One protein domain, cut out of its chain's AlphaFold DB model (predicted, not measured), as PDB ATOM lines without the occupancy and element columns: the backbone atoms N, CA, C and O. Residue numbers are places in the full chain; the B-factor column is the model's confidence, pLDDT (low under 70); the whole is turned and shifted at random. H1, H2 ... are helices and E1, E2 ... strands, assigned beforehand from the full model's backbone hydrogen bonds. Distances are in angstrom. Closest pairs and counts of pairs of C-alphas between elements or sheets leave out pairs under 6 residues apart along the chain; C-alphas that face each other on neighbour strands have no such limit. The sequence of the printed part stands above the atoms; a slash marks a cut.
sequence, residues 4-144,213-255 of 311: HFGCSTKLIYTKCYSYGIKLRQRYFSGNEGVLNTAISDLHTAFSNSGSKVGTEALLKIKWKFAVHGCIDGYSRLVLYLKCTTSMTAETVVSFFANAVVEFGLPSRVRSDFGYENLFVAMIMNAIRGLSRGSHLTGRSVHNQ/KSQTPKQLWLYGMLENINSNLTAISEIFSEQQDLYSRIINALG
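AT A GLANCE: This is residues 4 to 144 and 213 to 255 of the 311 residues of an uncharacterized protein of Abscondita terminalis (UniProt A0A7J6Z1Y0). A twisted sheet of five strands has H3 and H4 packed over one face, and H7 crosses H4 on the side away from the sheet. Round this body lie H1, near H4 and the last residues of H7, H2 at the E5 edge of the sheet, and H5 and H6 near each other at a corner. The printed part has 184 residues, with seven named helices and five named strands in the order H1, H2, E1, E2, E3, H3, E4, H4, E5, H5, H6, H7; the class is mixed, helices and strands. The sheet runs E3, E2, E1, E4, E5 and is mixed, with E3, E2 and E1 antiparallel and E1, E4 and E5 parallel. The whole is compact, with a radius of gyration of the C-alphas of 16.2 A and spans of 47 by 41 by 33 A.

IN THESE COORDINATES: Find C-alpha 9 at (-95.759, 33.856, 58.486), where H1 begins; it runs over residues 9 to 18, 14.2 A. Residues 19 to 31 hold no named element, and then H2 takes residues 32 to 45, 19.9 A. Look next for E1, residues 54 to 61, 23.0 A, from C-alpha 54 at (-89.151, 57.289, 70.379). E2 follows at residues 65 to 72, 23.7 A, and E3 at residues 78 to 84, 16.9 A. H3, residues 89 to 103, is the longest helix by residues and spans 20.5 A. Then come E4, residues 109 to 112, 10.4 A; H4, residues 118 to 128, 15.3 A; and E5, residues 135 to 138, 10.0 A. After the cut, read H5 at residues 217 to 227, 15.3 A, H6 at residues 234 to 240, 10.2 A, and H7 at residues 246 to 254, 12.2 A, which ends at C-alpha 254 at (-100.933, 45.322, 56.143).

HOW THE PARTS SIT: Start at E1, E2 and E3, a meander, each strand the antiparallel neighbour of the one before, and two hairpins. Between E1 and E2, N 59 and O 67 are 2.9 A apart; between E2 and E3, N 68 and O 82 are 2.8 A apart. Across E1 and E4, which are parallel, N 110 and O 54 are 2.7 A apart, and across the parallel E4 and E5, N 136 and O 109 are 2.7 A apart. E4, H4 and E5 form a strand-helix-strand unit, two parallel neighbour strands with a helix between; E3, H3 and E4 form a split one, with E2 and E1 between its strands; both crossovers are right-handed. H3 and H4 are on the same face, making two layers, helices on one face of a sheet. H3 lies over E3 and E2 at a height over the sheet of 9.2 A, and H4 only just over E4, with 3 of its C-alphas falling there, at 7.6 A. H3 and H4 touch at a steep tilt of 40 degrees, closest at the C-alphas of Val 93 and Val 120, 5.7 A. H7 touches H4 about perpendicular, at 83 degrees, with the C-alphas of Ala 126 and Ala 253 closest, 5.4 A. H1 is close to but not clearly touching H4, with the C-alphas of Cys 16 and Met 122 closest, 6.5 A. H2 only grazes the sheet with residues 32 to 39, and H5 only grazes it with residues 217 to 221. H6 is close to but not clearly touching H5, with the C-alphas of Met 225 and Ile 236 closest, 6.3 A. Every O i to N i+4 pair is within hydrogen-bond range in H1, H2, H4, H5 and H7; H3 has 10 of 11, and H6 has 1 of 3, beside 3 of 4 O i to N i+3 pairs.

THE WHOLE: The two C-alphas farthest apart are those of Lys 10 and Lys 213, 50.8 A. Residues 145 to 212 are cut out, and C-alphas 144 and 213 are 20.2 A apart across the cut. Of the links that are printed whole, H1 to H2 is long. The mean pLDDT of the printed part is 74.0; look for values under 70 in 57 residues, among them 4 to 13, 18 to 54 and 138 to 143.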
ATOM      1  N   HIS A   4    -100.452  37.022  66.210       54.00
ATOM      2  CA  HIS A   4    -101.131  38.220  66.726       54.00
ATOM      3  C   HIS A   4    -102.036  38.911  65.698       54.00
ATOM      4  O   HIS A   4    -102.978  39.578  66.099       54.00
ATOM      5  N   PHE A   5    -101.758  38.756  64.403       56.34
ATOM      6  CA  PHE A   5    -102.566  39.330  63.324       56.34
ATOM      7  C   PHE A   5    -103.377  38.280  62.550       56.34
ATOM      8  O   PHE A   5    -103.850  38.576  61.458       56.34
ATOM      9  N   GLY A   6    -103.477  37.044  63.058       58.81
ATOM     10  CA  GLY A   6    -104.223  35.951  62.420       58.81
ATOM     11  C   GLY A   6    -103.838  35.667  60.965       58.81
ATOM     12  O   GLY A   6    -104.693  35.282  60.174       58.81
ATOM     13  N   CYS A   7    -102.572  35.877  60.587       59.69
ATOM     14  CA  CYS A   7    -102.108  35.785  59.202       59.69
ATOM     15  C   CYS A   7    -100.917  34.830  59.034       59.69
ATOM     16  O   CYS A   7    -100.281  34.409  60.000       59.69
ATOM     17  N   SER A   8    -100.586  34.470  57.787       65.62
ATOM     18  CA  SER A   8     -99.464  33.560  57.525       65.62
ATOM     19  C   SER A   8     -98.108  34.210  57.825       65.62
ATOM     20  O   SER A   8     -97.865  35.382  57.527       65.62
ATOM     21  N   THR A   9     -97.158  33.419  58.332       62.47
ATOM     22  CA  THR A   9     -95.759  33.856  58.486       62.47
ATOM     23  C   THR A   9     -95.184  34.338  57.156       62.47
ATOM     24  O   THR A   9     -94.503  35.360  57.122       62.47
ATOM     25  N   LYS A  10     -95.520  33.673  56.042       65.69
ATOM     26  CA  LYS A  10     -95.127  34.080  54.685       65.69
ATOM     27  C   LYS A  10     -95.595  35.499  54.340       65.69
ATOM     28  O   LYS A  10     -94.809  36.245  53.757       65.69
ATOM     29  N   LEU A  11     -96.817  35.890  54.717       66.94
ATOM     30  CA  LEU A  11     -97.333  37.248  54.501       66.94
ATOM     31  C   LEU A  11     -96.501  38.275  55.274       66.94
ATOM     32  O   LEU A  11     -96.042  39.251  54.688       66.94
ATOM     33  N   ILE A  12     -96.234  38.003  56.554       65.19
ATOM     34  CA  ILE A  12     -95.369  38.834  57.401       65.19
ATOM     35  C   ILE A  12     -93.977  38.985  56.783       65.19
ATOM     36  O   ILE A  12     -93.514  40.107  56.591       65.19
ATOM     37  N   TYR A  13     -93.340  37.882  56.379       67.69
ATOM     38  CA  TYR A  13     -92.035  37.916  55.713       67.69
ATOM     39  C   TYR A  13     -92.078  38.738  54.419       67.69
ATOM     40  O   TYR A  13     -91.214  39.583  54.198       67.69
ATOM     41  N   THR A  14     -93.101  38.537  53.589       72.81
ATOM     42  CA  THR A  14     -93.280  39.269  52.325       72.81
ATOM     43  C   THR A  14     -93.411  40.768  52.569       72.81
ATOM     44  O   THR A  14     -92.736  41.559  51.910       72.81
ATOM     45  N   LYS A  15     -94.218  41.168  53.559       71.38
ATOM     46  CA  LYS A  15     -94.404  42.573  53.929       71.38
ATOM     47  C   LYS A  15     -93.119  43.183  54.477       71.38
ATOM     48  O   LYS A  15     -92.724  44.242  53.999       71.38
ATOM     49  N   CYS A  16     -92.394  42.493  55.358       68.69
ATOM     50  CA  CYS A  16     -91.070  42.931  55.800       68.69
ATOM     51  C   CYS A  16     -90.132  43.209  54.621       68.69
ATOM     52  O   CYS A  16     -89.562  44.293  54.534       68.69
ATOM     53  N   TYR A  17     -89.998  42.269  53.681       71.56
ATOM     54  CA  TYR A  17     -89.135  42.474  52.517       71.56
ATOM     55  C   TYR A  17     -89.612  43.637  51.645       71.56
ATOM     56  O   TYR A  17     -88.786  44.447  51.230       71.56
ATOM     57  N   SER A  18     -90.927  43.779  51.436       69.81
ATOM     58  CA  SER A  18     -91.501  44.935  50.730       69.81
ATOM     59  C   SER A  18     -91.204  46.262  51.436       69.81
ATOM     60  O   SER A  18     -91.110  47.304  50.794       69.81
ATOM     61  N   TYR A  19     -90.993  46.212  52.752       67.56
ATOM     62  CA  TYR A  19     -90.644  47.356  53.583       67.56
ATOM     63  C   TYR A  19     -89.128  47.583  53.705       67.56
ATOM     64  O   TYR A  19     -88.691  48.437  54.474       67.56
ATOM     65  N   GLY A  20     -88.303  46.823  52.975       63.91
ATOM     66  CA  GLY A  20     -86.840  46.889  53.072       63.91
ATOM     67  C   GLY A  20     -86.268  46.261  54.352       63.91
ATOM     68  O   GLY A  20     -85.078  46.397  54.641       63.91
ATOM     69  N   ILE A  21     -87.096  45.547  55.116       64.94
ATOM     70  CA  ILE A  21     -86.756  44.897  56.381       64.94
ATOM     71  C   ILE A  21     -86.184  43.493  56.076       64.94
ATOM     72  O   ILE A  21     -86.913  42.518  55.904       64.94
ATOM     73  N   LYS A  22     -84.849  43.370  56.012       63.16
ATOM     74  CA  LYS A  22     -84.095  42.112  55.799       63.16
ATOM     75  C   LYS A  22     -84.011  41.181  57.027       63.16
ATOM     76  O   LYS A  22     -83.099  41.285  57.833       63.16
ATOM     77  N   LEU A  23     -84.886  40.180  57.111       51.38
ATOM     78  CA  LEU A  23     -85.065  39.291  58.281       51.38
ATOM     79  C   LEU A  23     -83.907  38.368  58.702       51.38
ATOM     80  O   LEU A  23     -84.054  37.647  59.682       51.38
ATOM     81  N   ARG A  24     -82.782  38.341  57.976       41.72
ATOM     82  CA  ARG A  24     -81.604  37.504  58.301       41.72
ATOM     83  C   ARG A  24     -80.263  38.211  58.079       41.72
ATOM     84  O   ARG A  24     -79.221  37.568  58.006       41.72
ATOM     85  N   GLN A  25     -80.278  39.529  57.909       42.66
ATOM     86  CA  GLN A  25     -79.081  40.347  57.709       42.66
ATOM     87  C   GLN A  25     -79.197  41.603  58.568       42.66
ATOM     88  O   GLN A  25     -80.302  42.027  58.896       42.66
ATOM     89  N   ARG A  26     -78.062  42.239  58.889       33.53
ATOM     90  CA  ARG A  26     -78.079  43.613  59.408       33.53
ATOM     91  C   ARG A  26     -78.963  44.464  58.493       33.53
ATOM     92  O   ARG A  26     -78.747  44.516  57.280       33.53
ATOM     93  N   TYR A  27     -79.972  45.099  59.079       42.09
ATOM     94  CA  TYR A  27     -80.923  45.965  58.390       42.09
ATOM     95  C   TYR A  27     -80.263  47.302  58.063       42.09
ATOM     96  O   TYR A  27     -80.568  48.288  58.724       42.09
ATOM     97  N   PHE A  28     -79.299  47.290  57.131       37.50
ATOM     98  CA  PHE A  28     -78.777  48.401  56.321       37.50
ATOM     99  C   PHE A  28     -77.328  48.107  55.896       37.50
ATOM    100  O   PHE A  28     -76.521  47.611  56.679       37.50
ATOM    101  N   SER A  29     -76.998  48.433  54.647       41.94
ATOM    102  CA  SER A  29     -75.646  48.368  54.073       41.94
ATOM    103  C   SER A  29     -75.130  49.748  53.640       41.94
ATOM    104  O   SER A  29     -74.220  49.826  52.822       41.94
ATOM    105  N   GLY A  30     -75.737  50.839  54.122       47.25
ATOM    106  CA  GLY A  30     -75.337  52.206  53.778       47.25
ATOM    107  C   GLY A  30     -74.528  52.916  54.871       47.25
ATOM    108  O   GLY A  30     -74.303  52.388  55.958       47.25
ATOM    109  N   ASN A  31     -74.080  54.133  54.555       45.91
ATOM    110  CA  ASN A  31     -73.106  54.905  55.330       45.91
ATOM    111  C   ASN A  31     -73.743  55.619  56.546       45.91
ATOM    112  O   ASN A  31     -74.697  56.383  56.392       45.91
ATOM    113  N   GLU A  32     -73.173  55.417  57.739       46.88
ATOM    114  CA  GLU A  32     -73.576  56.021  59.025       46.88
ATOM    115  C   GLU A  32     -73.649  57.555  59.017       46.88
ATOM    116  O   GLU A  32     -74.417  58.135  59.787       46.88
ATOM    117  N   GLY A  33     -72.907  58.222  58.127       49.09
ATOM    118  CA  GLY A  33     -72.982  59.673  57.950       49.09
ATOM    119  C   GLY A  33     -74.385  60.157  57.571       49.09
ATOM    120  O   GLY A  33     -74.859  61.138  58.130       49.09
ATOM    121  N   VAL A  34     -75.097  59.423  56.708       50.69
ATOM    122  CA  VAL A  34     -76.449  59.796  56.243       50.69
ATOM    123  C   VAL A  34     -77.471  59.710  57.376       50.69
ATOM    124  O   VAL A  34     -78.339  60.571  57.497       50.69
ATOM    125  N   LEU A  35     -77.345  58.698  58.239       42.84
ATOM    126  CA  LEU A  35     -78.199  58.540  59.414       42.84
ATOM    127  C   LEU A  35     -77.991  59.702  60.396       42.84
ATOM    128  O   LEU A  35     -78.962  60.302  60.850       42.84
ATOM    129  N   ASN A  36     -76.732  60.049  60.681       50.06
ATOM    130  CA  ASN A  36     -76.390  61.142  61.593       50.06
ATOM    131  C   ASN A  36     -76.847  62.502  61.065       50.06
ATOM    132  O   ASN A  36     -77.400  63.283  61.835       50.06
ATOM    133  N   THR A  37     -76.690  62.754  59.763       54.91
ATOM    134  CA  THR A  37     -77.228  63.951  59.110       54.91
ATOM    135  C   THR A  37     -78.749  63.985  59.206       54.91
ATOM    136  O   THR A  37     -79.286  64.974  59.679       54.91
ATOM    137  N   ALA A  38     -79.456  62.889  58.914       46.34
ATOM    138  CA  ALA A  38     -80.916  62.854  59.031       46.34
ATOM    139  C   ALA A  38     -81.404  63.136  60.466       46.34
ATOM    140  O   ALA A  38     -82.373  63.863  60.660       46.34
ATOM    141  N   ILE A  39     -80.729  62.599  61.486       44.88
ATOM    142  CA  ILE A  39     -81.056  62.856  62.897       44.88
ATOM    143  C   ILE A  39     -80.725  64.300  63.295       44.88
ATOM    144  O   ILE A  39     -81.522  64.948  63.973       44.88
ATOM    145  N   SER A  40     -79.567  64.809  62.873       52.09
ATOM    146  CA  SER A  40     -79.121  66.177  63.146       52.09
ATOM    147  C   SER A  40     -80.023  67.208  62.472       52.09
ATOM    148  O   SER A  40     -80.456  68.155  63.125       52.09
ATOM    149  N   ASP A  41     -80.376  67.007  61.206       50.28
ATOM    150  CA  ASP A  41     -81.297  67.855  60.451       50.28
ATOM    151  C   ASP A  41     -82.683  67.849  61.095       50.28
ATOM    152  O   ASP A  41     -83.313  68.895  61.223       50.28
ATOM    153  N   LEU A  42     -83.139  66.695  61.595       41.84
ATOM    154  CA  LEU A  42     -84.395  66.596  62.340       41.84
ATOM    155  C   LEU A  42     -84.346  67.343  63.681       41.84
ATOM    156  O   LEU A  42     -85.315  68.019  64.026       41.84
ATOM    157  N   HIS A  43     -83.239  67.251  64.427       47.72
ATOM    158  CA  HIS A  43     -83.046  68.011  65.667       47.72
ATOM    159  C   HIS A  43     -82.902  69.519  65.418       47.72
ATOM    160  O   HIS A  43     -83.372  70.312  66.230       47.72
ATOM    161  N   THR A  44     -82.288  69.907  64.299       49.28
ATOM    162  CA  THR A  44     -82.026  71.306  63.926       49.28
ATOM    163  C   THR A  44     -83.277  71.981  63.379       49.28
ATOM    164  O   THR A  44     -83.612  73.086  63.794       49.28
ATOM    165  N   ALA A  45     -84.019  71.305  62.498       38.91
ATOM    166  CA  ALA A  45     -85.269  71.818  61.950       38.91
ATOM    167  C   ALA A  45     -86.369  71.934  63.019       38.91
ATOM    168  O   ALA A  45     -87.300  72.719  62.854       38.91
ATOM    169  N   PHE A  46     -86.284  71.159  64.110       39.59
ATOM    170  CA  PHE A  46     -87.344  71.076  65.114       39.59
ATOM    171  C   PHE A  46     -86.821  70.815  66.532       39.59
ATOM    172  O   PHE A  46     -87.045  69.753  67.119       39.59
ATOM    173  N   SER A  47     -86.167  71.818  67.107       37.53
ATOM    174  CA  SER A  47     -85.495  71.753  68.410       37.53
ATOM    175  C   SER A  47     -86.396  71.394  69.608       37.53
ATOM    176  O   SER A  47     -85.878  70.890  70.607       37.53
ATOM    177  N   ASN A  48     -87.724  71.588  69.501       40.12
ATOM    178  CA  ASN A  48     -88.639  71.639  70.655       40.12
ATOM    179  C   ASN A  48     -89.845  70.661  70.669       40.12
ATOM    180  O   ASN A  48     -90.766  70.858  71.457       40.12
ATOM    181  N   SER A  49     -89.916  69.612  69.836       39.62
ATOM    182  CA  SER A  49     -91.159  68.805  69.724       39.62
ATOM    183  C   SER A  49     -91.048  67.348  70.212       39.62
ATOM    184  O   SER A  49     -90.340  66.544  69.601       39.62
ATOM    185  N   GLY A  50     -91.842  67.009  71.239       46.50
ATOM    186  CA  GLY A  50     -91.989  65.706  71.930       46.50
ATOM    187  C   GLY A  50     -92.737  64.591  71.205       46.50
ATOM    188  O   GLY A  50     -93.273  63.697  71.847       46.50
ATOM    189  N   SER A  51     -92.822  64.660  69.878       49.12
ATOM    190  CA  SER A  51     -93.607  63.734  69.048       49.12
ATOM    191  C   SER A  51     -92.781  62.991  67.999       49.12
ATOM    192  O   SER A  51     -93.320  62.211  67.208       49.12
ATOM    193  N   LYS A  52     -91.472  63.271  67.914       55.81
ATOM    194  CA  LYS A  52     -90.715  63.001  66.685       55.81
ATOM    195  C   LYS A  52     -89.876  61.736  66.698       55.81
ATOM    196  O   LYS A  52     -89.755  61.153  65.622       55.81
ATOM    197  N   VAL A  53     -89.336  61.306  67.841       60.03
ATOM    198  CA  VAL A  53     -88.473  60.113  67.915       60.03
ATOM    199  C   VAL A  53     -88.631  59.405  69.262       60.03
ATOM    200  O   VAL A  53     -88.098  59.876  70.263       60.03
ATOM    201  N   GLY A  54     -89.304  58.253  69.283       68.50
ATOM    202  CA  GLY A  54     -89.151  57.289  70.379       68.50
ATOM    203  C   GLY A  54     -87.788  56.607  70.263       68.50
ATOM    204  O   GLY A  54     -87.401  56.266  69.152       68.50
ATOM    205  N   THR A  55     -87.029  56.457  71.345       73.31
ATOM    206  CA  THR A  55     -85.739  55.742  71.339       73.31
ATOM    207  C   THR A  55     -85.847  54.487  72.182       73.31
ATOM    208  O   THR A  55     -86.107  54.611  73.374       73.31
ATOM    209  N   GLU A  56     -85.623  53.323  71.575       72.94
ATOM    210  CA  GLU A  56     -85.707  52.002  72.205       72.94
ATOM    211  C   GLU A  56     -84.322  51.372  72.371       72.94
ATOM    212  O   GLU A  56     -83.502  51.407  71.448       72.94
ATOM    213  N   ALA A  57     -84.066  50.795  73.547       77.44
ATOM    214  CA  ALA A  57     -82.827  50.090  73.863       77.44
ATOM    215  C   ALA A  57     -83.057  48.966  74.888       77.44
ATOM    216  O   ALA A  57     -84.081  48.919  75.577       77.44
ATOM    217  N   LEU A  58     -82.064  48.081  75.001       75.12
ATOM    218  CA  LEU A  58     -82.080  46.913  75.876       75.12
ATOM    219  C   LEU A  58     -80.848  46.878  76.787       75.12
ATOM    220  O   LEU A  58     -79.717  46.906  76.304       75.12
ATOM    221  N   LEU A  59     -81.066  46.689  78.088       77.25
ATOM    222  CA  LEU A  59     -80.023  46.385  79.065       77.25
ATOM    223  C   LEU A  59     -80.082  44.904  79.456       77.25
ATOM    224  O   LEU A  59     -81.041  44.457  80.083       77.25
ATOM    225  N   LYS A  60     -79.048  44.132  79.112       80.06
ATOM    226  CA  LYS A  60     -78.923  42.727  79.533       80.06
ATOM    227  C   LYS A  60     -78.296  42.624  80.919       80.06
ATOM    228  O   LYS A  60     -77.354  43.346  81.232       80.06
ATOM    229  N   ILE A  61     -78.784  41.682  81.715       84.31
ATOM    230  CA  ILE A  61     -78.327  41.415  83.078       84.31
ATOM    231  C   ILE A  61     -77.864  39.955  83.170       84.31
ATOM    232  O   ILE A  61     -78.495  39.064  82.600       84.31
ATOM    233  N   LYS A  62     -76.772  39.711  83.911       86.44
ATOM    234  CA  LYS A  62     -76.097  38.403  84.053       86.44
ATOM    235  C   LYS A  62     -77.064  37.243  84.347       86.44
ATOM    236  O   LYS A  62     -76.969  36.191  83.724       86.44
ATOM    237  N   TRP A  63     -78.034  37.450  85.234       93.31
ATOM    238  CA  TRP A  63     -78.976  36.425  85.712       93.31
ATOM    239  C   TRP A  63     -80.186  36.194  84.787       93.31
ATOM    240  O   TRP A  63     -81.315  36.013  85.235       93.31
ATOM    241  N   LYS A  64     -79.949  36.226  83.471       91.19
ATOM    242  CA  LYS A  64     -80.957  36.046  82.411       91.19
ATOM    243  C   LYS A  64     -82.161  37.002  82.499       91.19
ATOM    244  O   LYS A  64     -83.262  36.676  82.067       91.19
ATOM    245  N   PHE A  65     -81.932  38.208  83.016       92.56
ATOM    246  CA  PHE A  65     -82.885  39.314  82.946       92.56
ATOM    247  C   PHE A  65     -82.507  40.275  81.816       92.56
ATOM    248  O   PHE A  65     -81.335  40.433  81.466       92.56
ATOM    249  N   ALA A  66     -83.503  40.949  81.258       90.81
ATOM    250  CA  ALA A  66     -83.321  41.968  80.242       90.81
ATOM    251  C   ALA A  66     -84.297  43.124  80.486       90.81
ATOM    252  O   ALA A  66     -85.499  42.907  80.597       90.81
ATOM    253  N   VAL A  67     -83.794  44.354  80.585       92.81
ATOM    254  CA  VAL A  67     -84.619  45.552  80.771       92.81
ATOM    255  C   VAL A  67     -84.780  46.259  79.434       92.81
ATOM    256  O   VAL A  67     -83.812  46.739  78.853       92.81
ATOM    257  N   HIS A  68     -86.016  46.324  78.959       92.19
ATOM    258  CA  HIS A  68     -86.424  47.031  77.753       92.19
ATOM    259  C   HIS A  68     -86.874  48.434  78.132       92.19
ATOM    260  O   HIS A  68     -87.690  48.592  79.044       92.19
ATOM    261  N   GLY A  69     -86.356  49.447  77.448       92.88
ATOM    262  CA  GLY A  69     -86.691  50.841  77.710       92.88
ATOM    263  C   GLY A  69     -87.007  51.594  76.431       92.88
ATOM    264  O   GLY A  69     -86.326  51.414  75.424       92.88
ATOM    265  N   CYS A  70     -88.005  52.474  76.498       92.31
ATOM    266  CA  CYS A  70     -88.304  53.437  75.448       92.31
ATOM    267  C   CYS A  70     -88.537  54.823  76.032       92.31
ATOM    268  O   CYS A  70     -89.269  54.979  77.013       92.31
ATOM    269  N   ILE A  71     -87.936  55.838  75.412       91.88
ATOM    270  CA  ILE A  71     -88.126  57.238  75.795       91.88
ATOM    271  C   ILE A  71     -88.556  58.102  74.619       91.88
ATOM    272  O   ILE A  71     -88.139  57.863  73.487       91.88
ATOM    273  N   ASP A  72     -89.284  59.183  74.890       89.31
ATOM    274  CA  ASP A  72     -89.372  60.285  73.939       89.31
ATOM    275  C   ASP A  72     -88.043  61.054  73.911       89.31
ATOM    276  O   ASP A  72     -87.570  61.633  74.899       89.31
ATOM    277  N   GLY A  73     -87.448  61.075  72.724       82.00
ATOM    278  CA  GLY A  73     -86.146  61.642  72.453       82.00
ATOM    279  C   GLY A  73     -86.079  63.148  72.644       82.00
ATOM    280  O   GLY A  73     -84.968  63.651  72.680       82.00
ATOM    281  N   TYR A  74     -87.182  63.885  72.809       82.81
ATOM    282  CA  TYR A  74     -87.156  65.317  73.134       82.81
ATOM    283  C   TYR A  74     -87.392  65.589  74.624       82.81
ATOM    284  O   TYR A  74     -86.563  66.236  75.269       82.81
ATOM    285  N   SER A  75     -88.481  65.083  75.188       87.75
ATOM    286  CA  SER A  75     -88.907  65.362  76.562       87.75
ATOM    287  C   SER A  75     -88.162  64.538  77.612       87.75
ATOM    288  O   SER A  75     -88.148  64.922  78.778       87.75
ATOM    289  N   ARG A  76     -87.484  63.451  77.206       89.69
ATOM    290  CA  ARG A  76     -86.948  62.405  78.100       89.69
ATOM    291  C   ARG A  76     -88.040  61.685  78.898       89.69
ATOM    292  O   ARG A  76     -87.735  61.066  79.917       89.69
ATOM    293  N   LEU A  77     -89.296  61.782  78.456       92.62
ATOM    294  CA  LEU A  77     -90.400  61.021  79.025       92.62
ATOM    295  C   LEU A  77     -90.133  59.540  78.785       92.62
ATOM    296  O   LEU A  77     -89.896  59.140  77.647       92.62
ATOM    297  N   VAL A  78     -90.167  58.738  79.841       95.50
ATOM    298  CA  VAL A  78     -90.085  57.284  79.719       95.50
ATOM    299  C   VAL A  78     -91.465  56.770  79.342       95.50
ATOM    300  O   VAL A  78     -92.410  56.919  80.117       95.50
ATOM    301  N   LEU A  79     -91.558  56.203  78.141       93.00
ATOM    302  CA  LEU A  79     -92.776  55.643  77.556       93.00
ATOM    303  C   LEU A  79     -93.039  54.244  78.115       93.00
ATOM    304  O   LEU A  79     -94.157  53.916  78.493       93.00
ATOM    305  N   TYR A  80     -91.986  53.431  78.219       94.44
ATOM    306  CA  TYR A  80     -92.010  52.184  78.972       94.44
ATOM    307  C   TYR A  80     -90.614  51.840  79.494       94.44
ATOM    308  O   TYR A  80     -89.598  52.208  78.903       94.44
ATOM    309  N   LEU A  81     -90.576  51.104  80.605       96.31
ATOM    310  CA  LEU A  81     -89.370  50.509  81.173       96.31
ATOM    311  C   LEU A  81     -89.765  49.200  81.860       96.31
ATOM    312  O   LEU A  81     -90.470  49.224  82.871       96.31
ATOM    313  N   LYS A  82     -89.394  48.059  81.277       95.19
ATOM    314  CA  LYS A  82     -89.873  46.736  81.698       95.19
ATOM    315  C   LYS A  82     -88.748  45.719  81.721       95.19
ATOM    316  O   LYS A  82     -88.020  45.571  80.746       95.19
ATOM    317  N   CYS A  83     -88.634  44.997  82.828       95.19
ATOM    318  CA  CYS A  83     -87.749  43.848  82.935       95.19
ATOM    319  C   CYS A  83     -88.479  42.599  82.445       95.19
ATOM    320  O   CYS A  83     -89.630  42.360  82.811       95.19
ATOM    321  N   THR A  84     -87.806  41.785  81.646       92.25
ATOM    322  CA  THR A  84     -88.307  40.514  81.127       92.25
ATOM    323  C   THR A  84     -87.212  39.462  81.168       92.25
ATOM    324  O   THR A  84     -86.041  39.748  81.416       92.25
ATOM    325  N   THR A  85     -87.602  38.226  80.889       88.94
ATOM    326  CA  THR A  85     -86.698  37.108  80.613       88.94
ATOM    327  C   THR A  85     -86.752  36.747  79.131       88.94
ATOM    328  O   THR A  85     -86.381  35.649  78.755       88.94
ATOM    329  N   SER A  86     -87.260  37.640  78.272       81.94
ATOM    330  CA  SER A  86     -87.405  37.405  76.835       81.94
ATOM    331  C   SER A  86     -86.913  38.589  76.021       81.94
ATOM    332  O   SER A  86     -87.198  39.750  76.324       81.94
ATOM    333  N   MET A  87     -86.163  38.274  74.970       77.31
ATOM    334  CA  MET A  87     -85.625  39.232  74.006       77.31
ATOM    335  C   MET A  87     -86.352  39.173  72.656       77.31
ATOM    336  O   MET A  87     -85.834  39.643  71.646       77.31
ATOM    337  N   THR A  88     -87.524  38.542  72.599       76.88
ATOM    338  CA  THR A  88     -88.246  38.375  71.338       76.88
ATOM    339  C   THR A  88     -88.923  39.670  70.905       76.88
ATOM    340  O   THR A  88     -89.329  40.498  71.723       76.88
ATOM    341  N   ALA A  89     -89.122  39.815  69.596       73.69
ATOM    342  CA  ALA A  89     -89.861  40.949  69.056       73.69
ATOM    343  C   ALA A  89     -91.330  40.991  69.506       73.69
ATOM    344  O   ALA A  89     -91.929  42.064  69.538       73.69
ATOM    345  N   GLU A  90     -91.911  39.843  69.873       74.62
ATOM    346  CA  GLU A  90     -93.265  39.752  70.446       74.62
ATOM    347  C   GLU A  90     -93.348  40.445  71.803       74.62
ATOM    348  O   GLU A  90     -94.301  41.170  72.085       74.62
ATOM    349  N   THR A  91     -92.301  40.294  72.608       78.50
ATOM    350  CA  THR A  91     -92.209  40.958  73.904       78.50
ATOM    351  C   THR A  91     -92.138  42.475  73.720       78.50
ATOM    352  O   THR A  91     -92.971  43.201  74.261       78.50
ATOM    353  N   VAL A  92     -91.208  42.960  72.888       83.00
ATOM    354  CA  VAL A  92     -91.000  44.404  72.663       83.00
ATOM    355  C   VAL A  92     -92.233  45.075  72.059       83.00
ATOM    356  O   VAL A  92     -92.650  46.136  72.525       83.00
ATOM    357  N   VAL A  93     -92.866  44.451  71.059       81.31
ATOM    358  CA  VAL A  93     -94.029  45.055  70.396       81.31
ATOM    359  C   VAL A  93     -95.215  45.228  71.344       81.31
ATOM    360  O   VAL A  93     -95.968  46.184  71.188       81.31
ATOM    361  N   SER A  94     -95.363  44.361  72.352       80.25
ATOM    362  CA  SER A  94     -96.407  44.516  73.370       80.25
ATOM    363  C   SER A  94     -96.199  45.777  74.221       80.25
ATOM    364  O   SER A  94     -97.147  46.525  74.465       80.25
ATOM    365  N   PHE A  95     -94.954  46.077  74.605       87.00
ATOM    366  CA  PHE A  95     -94.615  47.294  75.347       87.00
ATOM    367  C   PHE A  95     -94.811  48.543  74.500       87.00
ATOM    368  O   PHE A  95     -95.412  49.512  74.963       87.00
ATOM    369  N   PHE A  96     -94.371  48.488  73.243       86.25
ATOM    370  CA  PHE A  96     -94.580  49.568  72.292       86.25
ATOM    371  C   PHE A  96     -96.071  49.848  72.071       86.25
ATOM    372  O   PHE A  96     -96.489  50.998  72.158       86.25
ATOM    373  N   ALA A  97     -96.893  48.818  71.851       79.94
ATOM    374  CA  ALA A  97     -98.331  48.975  71.645       79.94
ATOM    375  C   ALA A  97     -99.021  49.633  72.850       79.94
ATOM    376  O   ALA A  97     -99.778  50.584  72.669       79.94
ATOM    377  N   ASN A  98     -98.707  49.192  74.072       80.12
ATOM    378  CA  ASN A  98     -99.242  49.803  75.292       80.12
ATOM    379  C   ASN A  98     -98.832  51.279  75.419       80.12
ATOM    380  O   ASN A  98     -99.668  52.128  75.719       80.12
ATOM    381  N   ALA A  99     -97.572  51.606  75.121       87.06
ATOM    382  CA  ALA A  99     -97.111  52.991  75.122       87.06
ATOM    383  C   ALA A  99     -97.788  53.844  74.037       87.06
ATOM    384  O   ALA A  99     -98.071  55.013  74.270       87.06
ATOM    385  N   VAL A 100     -98.085  53.278  72.865       83.88
ATOM    386  CA  VAL A 100     -98.827  53.978  71.804       83.88
ATOM    387  C   VAL A 100    -100.268  54.267  72.221       83.88
ATOM    388  O   VAL A 100    -100.785  55.326  71.875       83.88
ATOM    389  N   VAL A 101    -100.909  53.367  72.970       79.69
ATOM    390  CA  VAL A 101    -102.249  53.610  73.525       79.69
ATOM    391  C   VAL A 101    -102.229  54.775  74.519       79.69
ATOM    392  O   VAL A 101    -103.140  55.596  74.506       79.69
ATOM    393  N   GLU A 102    -101.188  54.882  75.348       82.06
ATOM    394  CA  GLU A 102    -101.095  55.930  76.373       82.06
ATOM    395  C   GLU A 102    -100.603  57.285  75.828       82.06
ATOM    396  O   GLU A 102    -101.132  58.334  76.192       82.06
ATOM    397  N   PHE A 103     -99.596  57.280  74.952       86.25
ATOM    398  CA  PHE A 103     -98.869  58.485  74.525       86.25
ATOM    399  C   PHE A 103     -99.048  58.832  73.042       86.25
ATOM    400  O   PHE A 103     -98.514  59.839  72.571       86.25
ATOM    401  N   GLY A 104     -99.792  58.017  72.296       85.12
ATOM    402  CA  GLY A 104     -99.954  58.153  70.854       85.12
ATOM    403  C   GLY A 104     -98.795  57.554  70.053       85.12
ATOM    404  O   GLY A 104     -97.698  57.290  70.548       85.12
ATOM    405  N   LEU A 105     -99.040  57.326  68.759       85.75
ATOM    406  CA  LEU A 105     -98.041  56.754  67.858       85.75
ATOM    407  C   LEU A 105     -96.983  57.815  67.509       85.75
ATOM    408  O   LEU A 105     -97.334  58.841  66.915       85.75
ATOM    409  N   PRO A 106     -95.683  57.592  67.775       87.75
ATOM    410  CA  PRO A 106     -94.662  58.582  67.463       87.75
ATOM    411  C   PRO A 106     -94.525  58.806  65.952       87.75
ATOM    412  O   PRO A 106     -94.966  58.014  65.113       87.75
ATOM    413  N   SER A 107     -93.885  59.911  65.571       85.31
ATOM    414  CA  SER A 107     -93.602  60.200  64.163       85.31
ATOM    415  C   SER A 107     -92.542  59.263  63.587       85.31
ATOM    416  O   SER A 107     -92.612  58.904  62.408       85.31
ATOM    417  N   ARG A 108     -91.542  58.913  64.403       86.44
ATOM    418  CA  ARG A 108     -90.462  57.973  64.099       86.44
ATOM    419  C   ARG A 108     -90.069  57.223  65.368       86.44
ATOM    420  O   ARG A 108     -90.220  57.751  66.468       86.44
ATOM    421  N   VAL A 109     -89.528  56.025  65.206       86.81
ATOM    422  CA  VAL A 109     -88.859  55.281  66.280       86.81
ATOM    423  C   VAL A 109     -87.410  55.082  65.886       86.81
ATOM    424  O   VAL A 109     -87.113  54.883  64.713       86.81
ATOM    425  N   ARG A 110     -86.509  55.163  66.852       85.19
ATOM    426  CA  ARG A 110     -85.101  54.848  66.720       85.19
ATOM    427  C   ARG A 110     -84.776  53.669  67.628       85.19
ATOM    428  O   ARG A 110     -85.136  53.695  68.797       85.19
ATOM    429  N   SER A 111     -84.045  52.689  67.118       84.00
ATOM    430  CA  SER A 111     -83.560  51.566  67.917       84.00
ATOM    431  C   SER A 111     -82.176  51.105  67.470       84.00
ATOM    432  O   SER A 111     -81.670  51.495  66.407       84.00
ATOM    433  N   ASP A 112     -81.548  50.301  68.320       74.94
ATOM    434  CA  ASP A 112     -80.306  49.620  67.982       74.94
ATOM    435  C   ASP A 112     -80.528  48.527  66.932       74.94
ATOM    436  O   ASP A 112     -81.646  48.082  66.654       74.94
ATOM    437  N   PHE A 113     -79.432  48.071  66.325       68.56
ATOM    438  CA  PHE A 113     -79.481  46.913  65.442       68.56
ATOM    439  C   PHE A 113     -79.797  45.645  66.241       68.56
ATOM    440  O   PHE A 113     -78.929  45.115  66.931       68.56
ATOM    441  N   GLY A 114     -81.004  45.118  66.062       68.31
ATOM    442  CA  GLY A 114     -81.433  43.893  66.721       68.31
ATOM    443  C   GLY A 114     -82.735  43.343  66.148       68.31
ATOM    444  O   GLY A 114     -83.498  44.055  65.491       68.31
ATOM    445  N   TYR A 115     -82.964  42.046  66.351       75.00
ATOM    446  CA  TYR A 115     -84.198  41.388  65.908       75.00
ATOM    447  C   TYR A 115     -85.369  41.686  66.841       75.00
ATOM    448  O   TYR A 115     -86.515  41.586  66.417       75.00
ATOM    449  N   GLU A 116     -85.101  42.092  68.077       79.00
ATOM    450  CA  GLU A 116     -86.097  42.437  69.085       79.00
ATOM    451  C   GLU A 116     -86.973  43.632  68.667       79.00
ATOM    452  O   GLU A 116     -88.167  43.640  68.932       79.00
ATOM    453  N   ASN A 117     -86.445  44.589  67.897       82.00
ATOM    454  CA  ASN A 117     -87.210  45.763  67.444       82.00
ATOM    455  C   ASN A 117     -87.870  45.567  66.069       82.00
ATOM    456  O   ASN A 117     -88.493  46.480  65.524       82.00
ATOM    457  N   LEU A 118     -87.760  44.367  65.486       81.75
ATOM    458  CA  LEU A 118     -88.266  44.054  64.150       81.75
ATOM    459  C   LEU A 118     -89.748  44.409  63.990       81.75
ATOM    460  O   LEU A 118     -90.158  45.000  62.990       81.75
ATOM    461  N   PHE A 119     -90.560  44.044  64.978       81.19
ATOM    462  CA  PHE A 119     -92.002  44.242  64.908       81.19
ATOM    463  C   PHE A 119     -92.412  45.702  65.080       81.19
ATOM    464  O   PHE A 119     -93.326  46.157  64.393       81.19
ATOM    465  N   VAL A 120     -91.671  46.462  65.884       85.31
ATOM    466  CA  VAL A 120     -91.829  47.917  65.970       85.31
ATOM    467  C   VAL A 120     -91.478  48.564  64.629       85.31
ATOM    468  O   VAL A 120     -92.254  49.366  64.105       85.31
ATOM    469  N   ALA A 121     -90.374  48.147  64.001       84.50
ATOM    470  CA  ALA A 121     -89.977  48.636  62.684       84.50
ATOM    471  C   ALA A 121     -91.050  48.382  61.617       84.50
ATOM    472  O   ALA A 121     -91.337  49.265  60.807       84.50
ATOM    473  N   MET A 122     -91.669  47.200  61.624       82.25
ATOM    474  CA  MET A 122     -92.764  46.882  60.710       82.25
ATOM    475  C   MET A 122     -93.982  47.781  60.916       82.25
ATOM    476  O   MET A 122     -94.458  48.362  59.944       82.25
ATOM    477  N   ILE A 123     -94.469  47.913  62.154       84.12
ATOM    478  CA  ILE A 123     -95.651  48.728  62.478       84.12
ATOM    479  C   ILE A 123     -95.417  50.180  62.066       84.12
ATOM    480  O   ILE A 123     -96.253  50.787  61.397       84.12
ATOM    481  N   MET A 124     -94.247  50.721  62.405       87.69
ATOM    482  CA  MET A 124     -93.891  52.092  62.063       87.69
ATOM    483  C   MET A 124     -93.854  52.317  60.552       87.69
ATOM    484  O   MET A 124     -94.384  53.316  60.079       87.69
ATOM    485  N   ASN A 125     -93.276  51.400  59.774       85.38
ATOM    486  CA  ASN A 125     -93.245  51.524  58.314       85.38
ATOM    487  C   ASN A 125     -94.619  51.308  57.663       85.38
ATOM    488  O   ASN A 125     -94.926  51.985  56.683       85.38
ATOM    489  N   ALA A 126     -95.450  50.423  58.216       82.31
ATOM    490  CA  ALA A 126     -96.804  50.185  57.728       82.31
ATOM    491  C   ALA A 126     -97.697  51.421  57.928       82.31
ATOM    492  O   ALA A 126     -98.358  51.859  56.992       82.31
ATOM    493  N   ILE A 127     -97.676  52.025  59.122       84.75
ATOM    494  CA  ILE A 127     -98.583  53.130  59.468       84.75
ATOM    495  C   ILE A 127     -98.032  54.499  59.043       84.75
ATOM    496  O   ILE A 127     -98.774  55.333  58.532       84.75
ATOM    497  N   ARG A 128     -96.739  54.776  59.268       85.94
ATOM    498  CA  ARG A 128     -96.126  56.087  58.950       85.94
ATOM    499  C   ARG A 128     -95.582  56.173  57.524       85.94
ATOM    500  O   ARG A 128     -95.157  57.252  57.109       85.94
ATOM    501  N   GLY A 129     -95.600  55.066  56.788       83.81
ATOM    502  CA  GLY A 129     -95.172  54.988  55.400       83.81
ATOM    503  C   GLY A 129     -93.702  54.613  55.221       83.81
ATOM    504  O   GLY A 129     -92.849  54.821  56.093       83.81
ATOM    505  N   LEU A 130     -93.427  54.066  54.039       76.19
ATOM    506  CA  LEU A 130     -92.119  53.582  53.614       76.19
ATOM    507  C   LEU A 130     -91.185  54.705  53.183       76.19
ATOM    508  O   LEU A 130     -91.623  55.761  52.735       76.19
ATOM    509  N   SER A 131     -89.878  54.470  53.324       74.88
ATOM    510  CA  SER A 131     -88.810  55.369  52.852       74.88
ATOM    511  C   SER A 131     -88.810  56.789  53.452       74.88
ATOM    512  O   SER A 131     -88.004  57.624  53.059       74.88
ATOM    513  N   ARG A 132     -89.649  57.059  54.462       80.12
ATOM    514  CA  ARG A 132     -89.702  58.318  55.235       80.12
ATOM    515  C   ARG A 132     -88.699  58.366  56.403       80.12
ATOM    516  O   ARG A 132     -88.534  59.398  57.069       80.12
ATOM    517  N   GLY A 133     -88.075  57.225  56.701       79.00
ATOM    518  CA  GLY A 133     -87.338  57.007  57.945       79.00
ATOM    519  C   GLY A 133     -88.278  56.853  59.144       79.00
ATOM    520  O   GLY A 133     -88.037  57.445  60.188       79.00
ATOM    521  N   SER A 134     -89.386  56.123  58.973       83.19
ATOM    522  CA  SER A 134     -90.390  55.870  60.023       83.19
ATOM    523  C   SER A 134     -89.836  55.035  61.181       83.19
ATOM    524  O   SER A 134     -90.224  55.231  62.330       83.19
ATOM    525  N   HIS A 135     -88.880  54.158  60.888       85.06
ATOM    526  CA  HIS A 135     -88.044  53.497  61.877       85.06
ATOM    527  C   HIS A 135     -86.572  53.695  61.496       85.06
ATOM    528  O   HIS A 135     -86.184  53.422  60.360       85.06
ATOM    529  N   LEU A 136     -85.772  54.195  62.430       81.19
ATOM    530  CA  LEU A 136     -84.358  54.506  62.283       81.19
ATOM    531  C   LEU A 136     -83.544  53.459  63.044       81.19
ATOM    532  O   LEU A 136     -83.706  53.303  64.250       81.19
ATOM    533  N   THR A 137     -82.645  52.761  62.361       73.88
ATOM    534  CA  THR A 137     -81.687  51.849  62.996       73.88
ATOM    535  C   THR A 137     -80.319  52.506  63.045       73.88
ATOM    536  O   THR A 137     -79.857  53.057  62.047       73.88
ATOM    537  N   GLY A 138     -79.660  52.471  64.201       67.62
ATOM    538  CA  GLY A 138     -78.328  53.047  64.378       67.62
ATOM    539  C   GLY A 138     -77.516  52.318  65.438       67.62
ATOM    540  O   GLY A 138     -78.015  51.421  66.105       67.62
ATOM    541  N   ARG A 139     -76.243  52.693  65.599       63.81
ATOM    542  CA  ARG A 139     -75.438  52.201  66.728       63.81
ATOM    543  C   ARG A 139     -75.935  52.802  68.049       63.81
ATOM    544  O   ARG A 139     -76.345  53.968  68.074       63.81
ATOM    545  N   SER A 140     -75.774  52.042  69.131       57.53
ATOM    546  CA  SER A 140     -76.116  52.444  70.505       57.53
ATOM    547  C   SER A 140     -75.361  53.683  70.983       57.53
ATOM    548  O   SER A 140     -75.914  54.528  71.675       57.53
ATOM    549  N   VAL A 141     -74.131  53.900  70.510       50.97
ATOM    550  CA  VAL A 141     -73.307  55.078  70.865       50.97
ATOM    551  C   VAL A 141     -73.944  56.433  70.514       50.97
ATOM    552  O   VAL A 141     -73.552  57.471  71.046       50.97
ATOM    553  N   HIS A 142     -74.963  56.440  69.657       56.00
ATOM    554  CA  HIS A 142     -75.694  57.639  69.243       56.00
ATOM    555  C   HIS A 142     -77.046  57.791  69.966       56.00
ATOM    556  O   HIS A 142     -77.720  58.803  69.789       56.00
ATOM    557  N   ASN A 143     -77.429  56.829  70.809       69.12
ATOM    558  CA  ASN A 143     -78.628  56.824  71.653       69.12
ATOM    559  C   ASN A 143     -78.403  57.561  72.994       69.12
ATOM    560  O   ASN A 143     -78.930  57.180  74.036       69.12
ATOM    561  N   GLN A 144     -77.653  58.669  72.983       72.88
ATOM    562  CA  GLN A 144     -77.119  59.332  74.189       72.88
ATOM    563  C   GLN A 144     -78.154  59.615  75.293       72.88
ATOM    564  O   GLN A 144     -77.825  59.592  76.477       72.88
ATOM    565  N   LYS A 213     -85.183  74.258  82.159       88.44
ATOM    566  CA  LYS A 213     -85.880  75.284  82.960       88.44
ATOM    567  C   LYS A 213     -86.683  74.696  84.133       88.44
ATOM    568  O   LYS A 213     -87.702  75.249  84.531       88.44
ATOM    569  N   SER A 214     -86.213  73.583  84.703       90.88
ATOM    570  CA  SER A 214     -86.889  72.844  85.780       90.88
ATOM    571  C   SER A 214     -88.272  72.291  85.417       90.88
ATOM    572  O   SER A 214     -89.055  71.986  86.316       90.88
ATOM    573  N   GLN A 215     -88.569  72.137  84.126       90.81
ATOM    574  CA  GLN A 215     -89.748  71.413  83.663       90.81
ATOM    575  C   GLN A 215     -89.530  69.905  83.820       90.81
ATOM    576  O   GLN A 215     -88.400  69.410  83.749       90.81
ATOM    577  N   THR A 216     -90.618  69.177  84.046       94.00
ATOM    578  CA  THR A 216     -90.595  67.713  84.109       94.00
ATOM    579  C   THR A 216     -90.665  67.092  82.716       94.00
ATOM    580  O   THR A 216     -91.162  67.745  81.795       94.00
ATOM    581  N   PRO A 217     -90.237  65.829  82.524       94.12
ATOM    582  CA  PRO A 217     -90.438  65.139  81.254       94.12
ATOM    583  C   PRO A 217     -91.891  65.178  80.772       94.12
ATOM    584  O   PRO A 217     -92.153  65.507  79.617       94.12
ATOM    585  N   LYS A 218     -92.857  64.948  81.670       92.31
ATOM    586  CA  LYS A 218     -94.287  65.016  81.337       92.31
ATOM    587  C   LYS A 218     -94.737  66.423  80.937       92.31
ATOM    588  O   LYS A 218     -95.511  66.564  79.996       92.31
ATOM    589  N   GLN A 219     -94.223  67.462  81.599       91.19
ATOM    590  CA  GLN A 219     -94.481  68.850  81.207       91.19
ATOM    591  C   GLN A 219     -93.891  69.167  79.830       91.19
ATOM    592  O   GLN A 219     -94.590  69.723  78.993       91.19
ATOM    593  N   LEU A 220     -92.637  68.789  79.572       91.12
ATOM    594  CA  LEU A 220     -91.985  68.997  78.276       91.12
ATOM    595  C   LEU A 220     -92.729  68.289  77.144       91.12
ATOM    596  O   LEU A 220     -92.892  68.860  76.069       91.12
ATOM    597  N   TRP A 221     -93.186  67.061  77.389       89.88
ATOM    598  CA  TRP A 221     -93.990  66.310  76.435       89.88
ATOM    599  C   TRP A 221     -95.311  67.030  76.141       89.88
ATOM    600  O   TRP A 221     -95.594  67.327  74.982       89.88
ATOM    601  N   LEU A 222     -96.064  67.411  77.180       87.62
ATOM    602  CA  LEU A 222     -97.347  68.101  77.031       87.62
ATOM    603  C   LEU A 222     -97.201  69.461  76.333       87.62
ATOM    604  O   LEU A 222     -97.924  69.740  75.379       87.62
ATOM    605  N   TYR A 223     -96.256  70.298  76.769       87.06
ATOM    606  CA  TYR A 223     -96.001  71.589  76.128       87.06
ATOM    607  C   TYR A 223     -95.554  71.410  74.680       87.06
ATOM    608  O   TYR A 223     -96.060  72.103  73.803       87.06
ATOM    609  N   GLY A 224     -94.699  70.420  74.408       84.50
ATOM    610  CA  GLY A 224     -94.296  70.080  73.048       84.50
ATOM    611  C   GLY A 224     -95.476  69.684  72.155       84.50
ATOM    612  O   GLY A 224     -95.477  70.034  70.977       84.50
ATOM    613  N   MET A 225     -96.493  69.002  72.690       82.12
ATOM    614  CA  MET A 225     -97.720  68.700  71.944       82.12
ATOM    615  C   MET A 225     -98.558  69.954  71.693       82.12
ATOM    616  O   MET A 225     -98.943  70.211  70.555       82.12
ATOM    617  N   LEU A 226     -98.796  70.763  72.731       84.12
ATOM    618  CA  LEU A 226     -99.629  71.966  72.646       84.12
ATOM    619  C   LEU A 226     -99.036  73.032  71.718       84.12
ATOM    620  O   LEU A 226     -99.752  73.592  70.894       84.12
ATOM    621  N   GLU A 227     -97.727  73.279  71.792       85.38
ATOM    622  CA  GLU A 227     -97.035  74.241  70.920       85.38
ATOM    623  C   GLU A 227     -97.144  73.871  69.436       85.38
ATOM    624  O   GLU A 227     -97.098  74.737  68.566       85.38
ATOM    625  N   ASN A 228     -97.302  72.582  69.139       81.38
ATOM    626  CA  ASN A 228     -97.328  72.066  67.780       81.38
ATOM    627  C   ASN A 228     -98.726  71.577  67.357       81.38
ATOM    628  O   ASN A 228     -98.841  70.899  66.335       81.38
ATOM    629  N   ILE A 229     -99.792  71.925  68.086       79.81
ATOM    630  CA  ILE A 229    -101.159  71.466  67.780       79.81
ATOM    631  C   ILE A 229    -101.637  71.909  66.389       79.81
ATOM    632  O   ILE A 229    -102.277  71.143  65.679       79.81
ATOM    633  N   ASN A 230    -101.236  73.110  65.959       80.88
ATOM    634  CA  ASN A 230    -101.560  73.676  64.644       80.88
ATOM    635  C   ASN A 230    -100.501  73.355  63.576       80.88
ATOM    636  O   ASN A 230    -100.478  73.969  62.511       80.88
ATOM    637  N   SER A 231     -99.569  72.448  63.872       80.44
ATOM    638  CA  SER A 231     -98.549  72.029  62.912       80.44
ATOM    639  C   SER A 231     -99.062  70.898  62.021       80.44
ATOM    640  O   SER A 231     -99.926  70.116  62.407       80.44
ATOM    641  N   ASN A 232     -98.434  70.719  60.859       79.19
ATOM    642  CA  ASN A 232     -98.725  69.600  59.952       79.19
ATOM    643  C   ASN A 232     -98.093  68.267  60.419       79.19
ATOM    644  O   ASN A 232     -97.792  67.390  59.608       79.19
ATOM    645  N   LEU A 233     -97.805  68.118  61.717       80.00
ATOM    646  CA  LEU A 233     -97.175  66.920  62.266       80.00
ATOM    647  C   LEU A 233     -98.225  65.850  62.551       80.00
ATOM    648  O   LEU A 233     -98.921  65.907  63.561       80.00
ATOM    649  N   THR A 234     -98.244  64.808  61.719       82.31
ATOM    650  CA  THR A 234     -99.203  63.694  61.811       82.31
ATOM    651  C   THR A 234     -99.275  63.063  63.205       82.31
ATOM    652  O   THR A 234    -100.350  62.761  63.697       82.31
ATOM    653  N   ALA A 235     -98.131  62.892  63.876       80.62
ATOM    654  CA  ALA A 235     -98.090  62.296  65.214       80.62
ATOM    655  C   ALA A 235     -98.790  63.145  66.287       80.62
ATOM    656  O   ALA A 235     -99.201  62.606  67.301       80.62
ATOM    657  N   ILE A 236     -98.916  64.456  66.066       80.12
ATOM    658  CA  ILE A 236     -99.591  65.374  66.987       80.12
ATOM    659  C   ILE A 236    -101.057  65.500  66.604       80.12
ATOM    660  O   ILE A 236    -101.919  65.369  67.465       80.12
ATOM    661  N   SER A 237    -101.353  65.682  65.314       81.06
ATOM    662  CA  SER A 237    -102.737  65.776  64.842       81.06
ATOM    663  C   SER A 237    -103.547  64.531  65.207       81.06
ATOM    664  O   SER A 237    -104.698  64.650  65.611       81.06
ATOM    665  N   GLU A 238    -102.942  63.343  65.128       83.12
ATOM    666  CA  GLU A 238    -103.591  62.077  65.492       83.12
ATOM    667  C   GLU A 238    -103.917  61.945  66.981       83.12
ATOM    668  O   GLU A 238    -104.842  61.217  67.311       83.12
ATOM    669  N   ILE A 239    -103.194  62.629  67.874       80.94
ATOM    670  CA  ILE A 239    -103.497  62.597  69.316       80.94
ATOM    671  C   ILE A 239    -104.811  63.335  69.604       80.94
ATOM    672  O   ILE A 239    -105.559  62.940  70.492       80.94
ATOM    673  N   PHE A 240    -105.094  64.401  68.852       79.19
ATOM    674  CA  PHE A 240    -106.271  65.254  69.048       79.19
ATOM    675  C   PHE A 240    -107.436  64.928  68.102       79.19
ATOM    676  O   PHE A 240    -108.472  65.585  68.168       79.19
ATOM    677  N   SER A 241    -107.273  63.942  67.217       79.38
ATOM    678  CA  SER A 241    -108.293  63.531  66.247       79.38
ATOM    679  C   SER A 241    -108.866  62.169  66.621       79.38
ATOM    680  O   SER A 241    -108.157  61.335  67.178       79.38
ATOM    681  N   GLU A 242    -110.114  61.891  66.241       75.75
ATOM    682  CA  GLU A 242    -110.618  60.516  66.289       75.75
ATOM    683  C   GLU A 242    -109.790  59.645  65.341       75.75
ATOM    684  O   GLU A 242    -109.605  59.964  64.163       75.75
ATOM    685  N   GLN A 243    -109.232  58.565  65.877       72.44
ATOM    686  CA  GLN A 243    -108.427  57.603  65.141       72.44
ATOM    687  C   GLN A 243    -108.999  56.210  65.360       72.44
ATOM    688  O   GLN A 243    -109.501  55.892  66.437       72.44
ATOM    689  N   GLN A 244    -108.871  55.362  64.342       74.44
ATOM    690  CA  GLN A 244    -109.036  53.927  64.536       74.44
ATOM    691  C   GLN A 244    -108.034  53.439  65.584       74.44
ATOM    692  O   GLN A 244    -106.921  53.971  65.695       74.44
ATOM    693  N   ASP A 245    -108.412  52.400  66.319       76.19
ATOM    694  CA  ASP A 245    -107.511  51.757  67.259       76.19
ATOM    695  C   ASP A 245    -106.258  51.214  66.545       76.19
ATOM    696  O   ASP A 245    -106.238  50.969  65.332       76.19
ATOM    697  N   LEU A 246    -105.175  51.042  67.306       73.62
ATOM    698  CA  LEU A 246    -103.885  50.631  66.757       73.62
ATOM    699  C   LEU A 246    -103.972  49.303  65.990       73.62
ATOM    700  O   LEU A 246    -103.311  49.163  64.965       73.62
ATOM    701  N   TYR A 247    -104.785  48.350  66.450       69.81
ATOM    702  CA  TYR A 247    -104.921  47.053  65.795       69.81
ATOM    703  C   TYR A 247    -105.564  47.209  64.415       69.81
ATOM    704  O   TYR A 247    -104.970  46.788  63.419       69.81
ATOM    705  N   SER A 248    -106.692  47.916  64.327       70.38
ATOM    706  CA  SER A 248    -107.363  48.220  63.055       70.38
ATOM    707  C   SER A 248    -106.444  48.954  62.077       70.38
ATOM    708  O   SER A 248    -106.369  48.601  60.897       70.38
ATOM    709  N   ARG A 249    -105.658  49.926  62.562       78.81
ATOM    710  CA  ARG A 249    -104.673  50.648  61.737       78.81
ATOM    711  C   ARG A 249    -103.611  49.717  61.154       78.81
ATOM    712  O   ARG A 249    -103.230  49.885  59.997       78.81
ATOM    713  N   ILE A 250    -103.131  48.746  61.934       71.25
ATOM    714  CA  ILE A 250    -102.133  47.773  61.474       71.25
ATOM    715  C   ILE A 250    -102.742  46.824  60.442       71.25
ATOM    716  O   ILE A 250    -102.136  46.613  59.392       71.25
ATOM    717  N   ILE A 251    -103.928  46.278  60.711       71.62
ATOM    718  CA  ILE A 251    -104.627  45.365  59.798       71.62
ATOM    719  C   ILE A 251    -104.872  46.034  58.443       71.62
ATOM    720  O   ILE A 251    -104.499  45.476  57.407       71.62
ATOM    721  N   ASN A 252    -105.373  47.271  58.454       76.00
ATOM    722  CA  ASN A 252    -105.590  48.066  57.246       76.00
ATOM    723  C   ASN A 252    -104.279  48.351  56.501       76.00
ATOM    724  O   ASN A 252    -104.201  48.174  55.287       76.00
ATOM    725  N   ALA A 253    -103.216  48.735  57.214       79.19
ATOM    726  CA  ALA A 253    -101.919  49.018  56.598       79.19
ATOM    727  C   ALA A 253    -101.239  47.764  56.012       79.19
ATOM    728  O   ALA A 253    -100.517  47.839  55.010       79.19
ATOM    729  N   LEU A 254    -101.460  46.598  56.622       70.62
ATOM    730  CA  LEU A 254    -100.933  45.322  56.143       70.62
ATOM    731  C   LEU A 254    -101.814  44.685  55.058       70.62
ATOM    732  O   LEU A 254    -101.293  43.871  54.292       70.62
ATOM    733  N   GLY A 255    -103.079  45.093  54.931       73.38
ATOM    734  CA  GLY A 255    -104.045  44.523  53.989       73.38
ATOM    735  C   GLY A 255    -104.435  43.095  54.368       73.38
ATOM    736  O   GLY A 255    -104.303  42.189  53.549       73.38
TER     737      GLY A 255